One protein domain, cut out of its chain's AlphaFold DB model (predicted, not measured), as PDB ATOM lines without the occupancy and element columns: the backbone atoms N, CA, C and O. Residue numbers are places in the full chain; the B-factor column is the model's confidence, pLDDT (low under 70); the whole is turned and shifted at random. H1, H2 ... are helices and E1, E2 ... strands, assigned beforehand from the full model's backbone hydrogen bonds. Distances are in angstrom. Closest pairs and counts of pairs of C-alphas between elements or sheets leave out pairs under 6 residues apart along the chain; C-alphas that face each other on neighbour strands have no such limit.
ATOM      1  N   PHE A 209      13.191  43.752   8.169       88.56
ATOM      2  CA  PHE A 209      14.559  43.396   7.823       88.56
ATOM      3  C   PHE A 209      14.600  41.985   7.262       88.56
ATOM      4  O   PHE A 209      14.084  41.050   7.873       88.56
ATOM      5  N   TYR A 210      15.266  41.837   6.128       86.94
ATOM      6  CA  TYR A 210      15.712  40.549   5.629       86.94
ATOM      7  C   TYR A 210      17.231  40.468   5.761       86.94
ATOM      8  O   TYR A 210      17.929  41.423   5.420       86.94
ATOM      9  N   ALA A 211      17.737  39.335   6.244       87.75
ATOM     10  CA  ALA A 211      19.157  39.016   6.254       87.75
ATOM     11  C   ALA A 211      19.346  37.589   5.733       87.75
ATOM     12  O   ALA A 211      18.755  36.654   6.270       87.75
ATOM     13  N   GLY A 212      20.158  37.415   4.695       86.12
ATOM     14  CA  GLY A 212      20.380  36.101   4.099       86.12
ATOM     15  C   GLY A 212      21.505  36.093   3.076       86.12
ATOM     16  O   GLY A 212      22.229  37.078   2.936       86.12
ATOM     17  N   ALA A 213      21.658  34.973   2.370       83.00
ATOM     18  CA  ALA A 213      22.621  34.865   1.282       83.00
ATOM     19  C   ALA A 213      22.291  35.868   0.167       83.00
ATOM     20  O   ALA A 213      21.118  36.095  -0.151       83.00
ATOM     21  N   PHE A 214      23.332  36.466  -0.404       81.06
ATOM     22  CA  PHE A 214      23.210  37.318  -1.578       81.06
ATOM     23  C   PHE A 214      23.000  36.456  -2.828       81.06
ATOM     24  O   PHE A 214      23.723  35.478  -3.030       81.06
ATOM     25  N   HIS A 215      22.033  36.820  -3.674       73.81
ATOM     26  CA  HIS A 215      21.783  36.139  -4.940       73.81
ATOM     27  C   HIS A 215      21.996  37.100  -6.127       73.81
ATOM     28  O   HIS A 215      21.630  38.273  -6.075       73.81
ATOM     29  N   PRO A 216      22.617  36.643  -7.224       64.00
ATOM     30  CA  PRO A 216      22.773  37.479  -8.406       64.00
ATOM     31  C   PRO A 216      21.418  37.708  -9.091       64.00
ATOM     32  O   PRO A 216      20.743  36.760  -9.479       64.00
ATOM     33  N   GLY A 217      21.058  38.978  -9.275       58.97
ATOM     34  CA  GLY A 217      19.879  39.429 -10.015       58.97
ATOM     35  C   GLY A 217      19.860  40.961 -10.152       58.97
ATOM     36  O   GLY A 217      20.735  41.637  -9.587       58.97
ATOM     37  N   PRO A 218      18.913  41.540 -10.915       46.69
ATOM     38  CA  PRO A 218      18.805  42.988 -11.083       46.69
ATOM     39  C   PRO A 218      18.673  43.691  -9.722       46.69
ATOM     40  O   PRO A 218      17.794  43.370  -8.926       46.69
ATOM     41  N   GLY A 219      19.570  44.640  -9.435       51.59
ATOM     42  CA  GLY A 219      19.578  45.381  -8.164       51.59
ATOM     43  C   GLY A 219      20.264  44.674  -6.988       51.59
ATOM     44  O   GLY A 219      20.152  45.153  -5.863       51.59
ATOM     45  N   GLY A 220      20.988  43.573  -7.226       51.69
ATOM     46  CA  GLY A 220      21.678  42.825  -6.173       51.69
ATOM     47  C   GLY A 220      20.686  42.034  -5.329       51.69
ATOM     48  O   GLY A 220      20.466  42.347  -4.163       51.69
ATOM     49  N   SER A 221      20.009  41.084  -5.962       62.84
ATOM     50  CA  SER A 221      18.739  40.563  -5.474       62.84
ATOM     51  C   SER A 221      18.865  39.616  -4.276       62.84
ATOM     52  O   SER A 221      19.744  38.763  -4.159       62.84
ATOM     53  N   VAL A 222      17.892  39.738  -3.386       61.75
ATOM     54  CA  VAL A 222      17.560  38.734  -2.378       61.75
ATOM     55  C   VAL A 222      17.046  37.470  -3.083       61.75
ATOM     56  O   VAL A 222      16.508  37.569  -4.183       61.75
ATOM     57  N   LYS A 223      17.195  36.288  -2.466       63.69
ATOM     58  CA  LYS A 223      16.635  35.023  -2.979       63.69
ATOM     59  C   LYS A 223      15.185  35.217  -3.440       63.69
ATOM     60  O   LYS A 223      14.393  35.820  -2.713       63.69
ATOM     61  N   ASP A 224      14.819  34.647  -4.585       59.66
ATOM     62  CA  ASP A 224      13.435  34.677  -5.057       59.66
ATOM     63  C   ASP A 224      12.476  34.176  -3.966       59.66
ATOM     64  O   ASP A 224      12.672  33.118  -3.360       59.66
ATOM     65  N   GLY A 225      11.460  34.990  -3.670       64.94
ATOM     66  CA  GLY A 225      10.465  34.721  -2.631       64.94
ATOM     67  C   GLY A 225      10.877  35.063  -1.192       64.94
ATOM     68  O   GLY A 225      10.033  34.961  -0.304       64.94
ATOM     69  N   ALA A 226      12.115  35.496  -0.923       76.44
ATOM     70  CA  ALA A 226      12.509  35.910   0.431       76.44
ATOM     71  C   ALA A 226      11.997  37.309   0.821       76.44
ATOM     72  O   ALA A 226      11.733  37.556   1.998       76.44
ATOM     73  N   ILE A 227      11.794  38.203  -0.150       80.38
ATOM     74  CA  ILE A 227      11.006  39.429   0.026       80.38
ATOM     75  C   ILE A 227       9.723  39.271  -0.796       80.38
ATOM     76  O   ILE A 227       9.809  38.930  -1.977       80.38
ATOM     77  N   PRO A 228       8.533  39.513  -0.215       81.69
ATOM     78  CA  PRO A 228       7.288  39.485  -0.974       81.69
ATOM     79  C   PRO A 228       7.345  40.451  -2.166       81.69
ATOM     80  O   PRO A 228       7.749  41.605  -1.995       81.69
ATOM     81  N   ALA A 229       6.904  40.004  -3.345       79.25
ATOM     82  CA  ALA A 229       6.832  40.844  -4.540       79.25
ATOM     83  C   ALA A 229       6.045  42.143  -4.273       79.25
ATOM     84  O   ALA A 229       5.106  42.159  -3.471       79.25
ATOM     85  N   GLY A 230       6.465  43.238  -4.907       78.00
ATOM     86  CA  GLY A 230       5.873  44.563  -4.715       78.00
ATOM     87  C   GLY A 230       6.198  45.257  -3.393       78.00
ATOM     88  O   GLY A 230       5.572  46.260  -3.045       78.00
ATOM     89  N   SER A 231       7.152  44.735  -2.623       84.44
ATOM     90  CA  SER A 231       7.659  45.423  -1.434       84.44
ATOM     91  C   SER A 231       8.533  46.615  -1.821       84.44
ATOM     92  O   SER A 231       9.356  46.532  -2.729       84.44
ATOM     93  N   TRP A 232       8.414  47.716  -1.083       85.44
ATOM     94  CA  TRP A 232       9.308  48.855  -1.253       85.44
ATOM     95  C   TRP A 232      10.625  48.583  -0.531       85.44
ATOM     96  O   TRP A 232      10.663  48.530   0.699       85.44
ATOM     97  N   VAL A 233      11.704  48.418  -1.292       84.00
ATOM     98  CA  VAL A 233      13.062  48.316  -0.752       84.00
ATOM     99  C   VAL A 233      13.583  49.722  -0.458       84.00
ATOM    100  O   VAL A 233      13.722  50.540  -1.365       84.00
ATOM    101  N   ALA A 234      13.829  50.007   0.820       81.56
ATOM    102  CA  ALA A 234      14.286  51.313   1.287       81.56
ATOM    103  C   ALA A 234      15.816  51.408   1.321       81.56
ATOM    104  O   ALA A 234      16.375  52.431   0.940       81.56
ATOM    105  N   ASP A 235      16.477  50.342   1.772       83.50
ATOM    106  CA  ASP A 235      17.935  50.250   1.843       83.50
ATOM    107  C   ASP A 235      18.382  48.795   1.672       83.50
ATOM    108  O   ASP A 235      17.677  47.864   2.070       83.50
ATOM    109  N   GLY A 236      19.560  48.598   1.087       82.25
ATOM    110  CA  GLY A 236      20.133  47.285   0.830       82.25
ATOM    111  C   GLY A 236      21.651  47.335   0.919       82.25
ATOM    112  O   GLY A 236      22.297  48.070   0.178       82.25
ATOM    113  N   GLN A 237      22.223  46.531   1.811       86.94
ATOM    114  CA  GLN A 237      23.664  46.439   2.015       86.94
ATOM    115  C   GLN A 237      24.139  45.008   1.807       86.94
ATOM    116  O   GLN A 237      23.547  44.063   2.330       86.94
ATOM    117  N   ILE A 238      25.225  44.859   1.055       86.12
ATOM    118  CA  ILE A 238      25.901  43.583   0.834       86.12
ATOM    119  C   ILE A 238      27.101  43.530   1.777       86.12
ATOM    120  O   ILE A 238      27.793  44.529   1.955       86.12
ATOM    121  N   PHE A 239      27.345  42.373   2.372       89.06
ATOM    122  CA  PHE A 239      28.466  42.099   3.255       89.06
ATOM    123  C   PHE A 239      29.308  40.979   2.654       89.06
ATOM    124  O   PHE A 239      28.763  39.986   2.166       89.06
ATOM    125  N   ASP A 240      30.626  41.148   2.685       88.62
ATOM    126  CA  ASP A 240      31.560  40.086   2.323       88.62
ATOM    127  C   ASP A 240      31.544  38.945   3.367       88.62
ATOM    128  O   ASP A 240      30.958  39.093   4.447       88.62
ATOM    129  N   PRO A 241      32.181  37.794   3.080       87.62
ATOM    130  CA  PRO A 241      32.285  36.695   4.045       87.62
ATOM    131  C   PRO A 241      32.980  37.079   5.363       87.62
ATOM    132  O   PRO A 241      32.804  36.398   6.371       87.62
ATOM    133  N   SER A 242      33.756  38.167   5.364       88.50
ATOM    134  CA  SER A 242      34.432  38.727   6.539       88.50
ATOM    135  C   SER A 242      33.525  39.667   7.354       88.50
ATOM    136  O   SER A 242      33.905  40.099   8.440       88.50
ATOM    137  N   GLY A 243      32.317  39.972   6.866       86.12
ATOM    138  CA  GLY A 243      31.340  40.846   7.508       86.12
ATOM    139  C   GLY A 243      31.509  42.340   7.214       86.12
ATOM    140  O   GLY A 243      30.858  43.155   7.871       86.12
ATOM    141  N   HIS A 244      32.342  42.732   6.248       89.75
ATOM    142  CA  HIS A 244      32.509  44.128   5.842       89.75
ATOM    143  C   HIS A 244      31.490  44.526   4.765       89.75
ATOM    144  O   HIS A 244      31.259  43.759   3.828       89.75
ATOM    145  N   PRO A 245      30.882  45.725   4.859       88.75
ATOM    146  CA  PRO A 245      29.947  46.195   3.850       88.75
ATOM    147  C   PRO A 245      30.675  46.485   2.532       88.75
ATOM    148  O   PRO A 245      31.660  47.224   2.499       88.75
ATOM    149  N   VAL A 246      30.156  45.941   1.434       86.44
ATOM    150  CA  VAL A 246      30.683  46.123   0.080       86.44
ATOM    151  C   VAL A 246      29.634  46.820  -0.775       86.44
ATOM    152  O   VAL A 246      28.498  46.370  -0.888       86.44
ATOM    153  N   GLN A 247      30.017  47.940  -1.385       78.56
ATOM    154  CA  GLN A 247      29.125  48.739  -2.237       78.56
ATOM    155  C   GLN A 247      29.167  48.307  -3.706       78.56
ATOM    156  O   GLN A 247      28.183  48.442  -4.425       78.56
ATOM    157  N   VAL A 248      30.317  47.802  -4.163       77.25
ATOM    158  CA  VAL A 248      30.525  47.393  -5.552       77.25
ATOM    159  C   VAL A 248      31.243  46.056  -5.565       77.25
ATOM    160  O   VAL A 248      32.387  45.954  -5.128       77.25
ATOM    161  N   LEU A 249      30.571  45.043  -6.099       79.88
ATOM    162  CA  LEU A 249      31.183  43.760  -6.407       79.88
ATOM    163  C   LEU A 249      31.846  43.873  -7.782       79.88
ATOM    164  O   LEU A 249      31.190  44.236  -8.760       79.88
ATOM    165  N   ARG A 250      33.151  43.613  -7.862       79.62
ATOM    166  CA  ARG A 250      33.896  43.601  -9.127       79.62
ATOM    167  C   ARG A 250      34.526  42.233  -9.302       79.62
ATOM    168  O   ARG A 250      35.440  41.893  -8.562       79.62
ATOM    169  N   PHE A 251      34.038  41.500 -10.293       80.94
ATOM    170  CA  PHE A 251      34.628  40.245 -10.738       80.94
ATOM    171  C   PHE A 251      35.108  40.434 -12.175       80.94
ATOM    172  O   PHE A 251      34.363  40.925 -13.027       80.94
ATOM    173  N   GLY A 252      36.371  40.120 -12.426       79.19
ATOM    174  CA  GLY A 252      36.959  40.126 -13.753       79.19
ATOM    175  C   GLY A 252      36.649  38.824 -14.500       79.19
ATOM    176  O   GLY A 252      36.513  37.776 -13.872       79.19
ATOM    177  N   PRO A 253      36.616  38.830 -15.845       77.06
ATOM    178  CA  PRO A 253      36.423  37.611 -16.640       77.06
ATOM    179  C   PRO A 253      37.465  36.507 -16.375       77.06
ATOM    180  O   PRO A 253      37.219  35.351 -16.700       77.06
ATOM    181  N   GLY A 254      38.629  36.863 -15.818       79.81
ATOM    182  CA  GLY A 254      39.708  35.932 -15.474       79.81
ATOM    183  C   GLY A 254      39.640  35.354 -14.058       79.81
ATOM    184  O   GLY A 254      40.486  34.531 -13.713       79.81
ATOM    185  N   ASP A 255      38.674  35.763 -13.232       83.62
ATOM    186  CA  ASP A 255      38.568  35.257 -11.865       83.62
ATOM    187  C   ASP A 255      38.061  33.807 -11.869       83.62
ATOM    188  O   ASP A 255      37.009  33.492 -12.428       83.62
ATOM    189  N   ALA A 256      38.781  32.905 -11.192       81.75
ATOM    190  CA  ALA A 256      38.463  31.471 -11.163       81.75
ATOM    191  C   ALA A 256      37.051  31.165 -10.618       81.75
ATOM    192  O   ALA A 256      36.428  30.163 -10.981       81.75
ATOM    193  N   CYS A 257      36.522  32.048  -9.771       81.75
ATOM    194  CA  CYS A 257      35.177  31.927  -9.227       81.75
ATOM    195  C   CYS A 257      34.079  32.201 -10.270       81.75
ATOM    196  O   CYS A 257      32.962  31.707 -10.111       81.75
ATOM    197  N   VAL A 258      34.372  32.961 -11.339       81.19
ATOM    198  CA  VAL A 258      33.396  33.301 -12.392       81.19
ATOM    199  C   VAL A 258      33.092  32.061 -13.217       81.19
ATOM    200  O   VAL A 258      31.930  31.745 -13.448       81.19
ATOM    201  N   ALA A 259      34.131  31.294 -13.564       76.44
ATOM    202  CA  ALA A 259      34.003  30.038 -14.301       76.44
ATOM    203  C   ALA A 259      33.149  28.987 -13.567       76.44
ATOM    204  O   ALA A 259      32.537  28.134 -14.202       76.44
ATOM    205  N   THR A 260      33.095  29.049 -12.234       79.19
ATOM    206  CA  THR A 260      32.331  28.118 -11.385       79.19
ATOM    207  C   THR A 260      31.059  28.732 -10.793       79.19
ATOM    208  O   THR A 260      30.363  28.060 -10.039       79.19
ATOM    209  N   ASN A 261      30.735  29.986 -11.128       75.38
ATOM    210  CA  ASN A 261      29.617  30.756 -10.571       75.38
ATOM    211  C   ASN A 261      29.598  30.806  -9.025       75.38
ATOM    212  O   ASN A 261      28.543  30.812  -8.392       75.38
ATOM    213  N   THR A 262      30.781  30.816  -8.404       82.50
ATOM    214  CA  THR A 262      30.975  30.746  -6.944       82.50
ATOM    215  C   THR A 262      31.428  32.071  -6.333       82.50
ATOM    216  O   THR A 262      31.597  32.153  -5.120       82.50
ATOM    217  N   CYS A 263      31.601  33.128  -7.138       82.44
ATOM    218  CA  CYS A 263      32.133  34.420  -6.682       82.44
ATOM    219  C   CYS A 263      31.341  35.073  -5.545       82.44
ATOM    220  O   CYS A 263      31.879  35.883  -4.800       82.44
ATOM    221  N   LEU A 264      30.061  34.731  -5.429       84.00
ATOM    222  CA  LEU A 264      29.145  35.294  -4.442       84.00
ATOM    223  C   LEU A 264      28.980  34.398  -3.209       84.00
ATOM    224  O   LEU A 264      28.242  34.746  -2.289       84.00
ATOM    225  N   ASN A 265      29.669  33.257  -3.155       85.00
ATOM    226  CA  ASN A 265      29.573  32.352  -2.019       85.00
ATOM    227  C   ASN A 265      30.083  33.032  -0.744       85.00
ATOM    228  O   ASN A 265      31.179  33.587  -0.704       85.00
ATOM    229  N   GLY A 266      29.270  32.973   0.310       83.81
ATOM    230  CA  GLY A 266      29.562  33.606   1.595       83.81
ATOM    231  C   GLY A 266      29.221  35.096   1.661       83.81
ATOM    232  O   GLY A 266      29.222  35.646   2.760       83.81
ATOM    233  N   TYR A 267      28.868  35.741   0.543       87.94
ATOM    234  CA  TYR A 267      28.299  37.083   0.595       87.94
ATOM    235  C   TYR A 267      26.888  37.024   1.173       87.94
ATOM    236  O   TYR A 267      26.061  36.182   0.804       87.94
ATOM    237  N   THR A 268      26.601  37.948   2.080       88.31
ATOM    238  CA  THR A 268      25.275  38.092   2.682       88.31
ATOM    239  C   THR A 268      24.708  39.461   2.367       88.31
ATOM    240  O   THR A 268      25.437  40.406   2.090       88.31
ATOM    241  N   GLN A 269      23.389  39.581   2.390       87.38
ATOM    242  CA  GLN A 269      22.699  40.838   2.166       87.38
ATOM    243  C   GLN A 269      21.781  41.134   3.340       87.38
ATOM    244  O   GLN A 269      21.115  40.235   3.857       87.38
ATOM    245  N   ARG A 270      21.729  42.405   3.735       88.62
ATOM    246  CA  ARG A 270      20.721  42.938   4.646       88.62
ATOM    247  C   ARG A 270      19.889  43.965   3.905       88.62
ATOM    248  O   ARG A 270      20.437  44.911   3.350       88.62
ATOM    249  N   VAL A 271      18.579  43.771   3.900       87.50
ATOM    250  CA  VAL A 271      17.641  44.636   3.185       87.50
ATOM    251  C   VAL A 271      16.584  45.141   4.145       87.50
ATOM    252  O   VAL A 271      15.956  44.356   4.858       87.50
ATOM    253  N   GLN A 272      16.386  46.454   4.141       89.06
ATOM    254  CA  GLN A 272      15.254  47.106   4.776       89.06
ATOM    255  C   GLN A 272      14.150  47.277   3.747       89.06
ATOM    256  O   GLN A 272      14.349  47.904   2.705       89.06
ATOM    257  N   TYR A 273      12.972  46.742   4.044       87.50
ATOM    258  CA  TYR A 273      11.839  46.830   3.137       87.50
ATOM    259  C   TYR A 273      10.525  47.090   3.870       87.50
ATOM    260  O   TYR A 273      10.350  46.786   5.052       87.50
ATOM    261  N   GLN A 274       9.575  47.658   3.140       89.75
ATOM    262  CA  GLN A 274       8.189  47.791   3.553       89.75
ATOM    263  C   GLN A 274       7.352  46.802   2.732       89.75
ATOM    264  O   GLN A 274       7.369  46.878   1.501       89.75
ATOM    265  N   PRO A 275       6.623  45.868   3.369       89.56
ATOM    266  CA  PRO A 275       5.808  44.904   2.639       89.56
ATOM    267  C   PRO A 275       4.668  45.604   1.894       89.56
ATOM    268  O   PRO A 275       4.077  46.557   2.407       89.56
ATOM    269  N   TRP A 276       4.315  45.084   0.718       86.62
ATOM    270  CA  TRP A 276       3.261  45.636  -0.145       86.62
ATOM    271  C   TRP A 276       1.899  45.784   0.558       86.62
ATOM    272  O   TRP A 276       1.120  46.678   0.233       86.62
ATOM    273  N   THR A 277       1.615  44.968   1.581       88.56
ATOM    274  CA  THR A 277       0.385  45.048   2.391       88.56
ATOM    275  C   THR A 277       0.212  46.395   3.102       88.56
ATOM    276  O   THR A 277      -0.901  46.755   3.484       88.56
TER     277      THR A 277
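This is residues 209 to 277 of the 358 residues of an uncharacterized protein of Cellulomonas sp. 73-92 (UniProt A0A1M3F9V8). Little regular structure: a narrow three-stranded sheet, with the loop of residues 214 to 231 folded over one face and residues 240 to 255, leading to short helix H1, reaching beyond one end. The printed part has 69 residues, 24 in named elements, mostly strand, in the order E1 E2 H1 E3; the antiparallel sheet runs E1, E3, E2. It is only just compact, close to loose, with a radius of gyration of the C-alphas of 12.9 A, and spans 44 by 21 by 16 A.

Edge strand E1, residues 209 to 213, is antiparallel to inner strand E3, residues 268 to 274; N 210 and O 271, 2.9 A apart, are within hydrogen-bond range. Edge strand E2, residues 232 to 239, bends by 52 degrees at residue 235 and is antiparallel to E3, with N 237 and O 270 within range at 2.9 A. H1, residues 256 to 259, is not on the sheet; it is too short for an O i to N i+4 pair, and 0 of its 1 O i to N i+3 pair is within range.

E1 runs 13.4 A from C-alpha 209 at (14.559, 43.396, 7.823), E2 20.8 A, H1 5.6 A, and E3 19.7 A to C-alpha 274 at (8.189, 47.791, 3.553).

The C-alphas farthest apart, Gly 254 and Thr 277, are 44.1 A apart. The printed part has no cut; links E1 to E2 and E2 to H1 are long. The model's pLDDT is under 70 at residues 216 to 225.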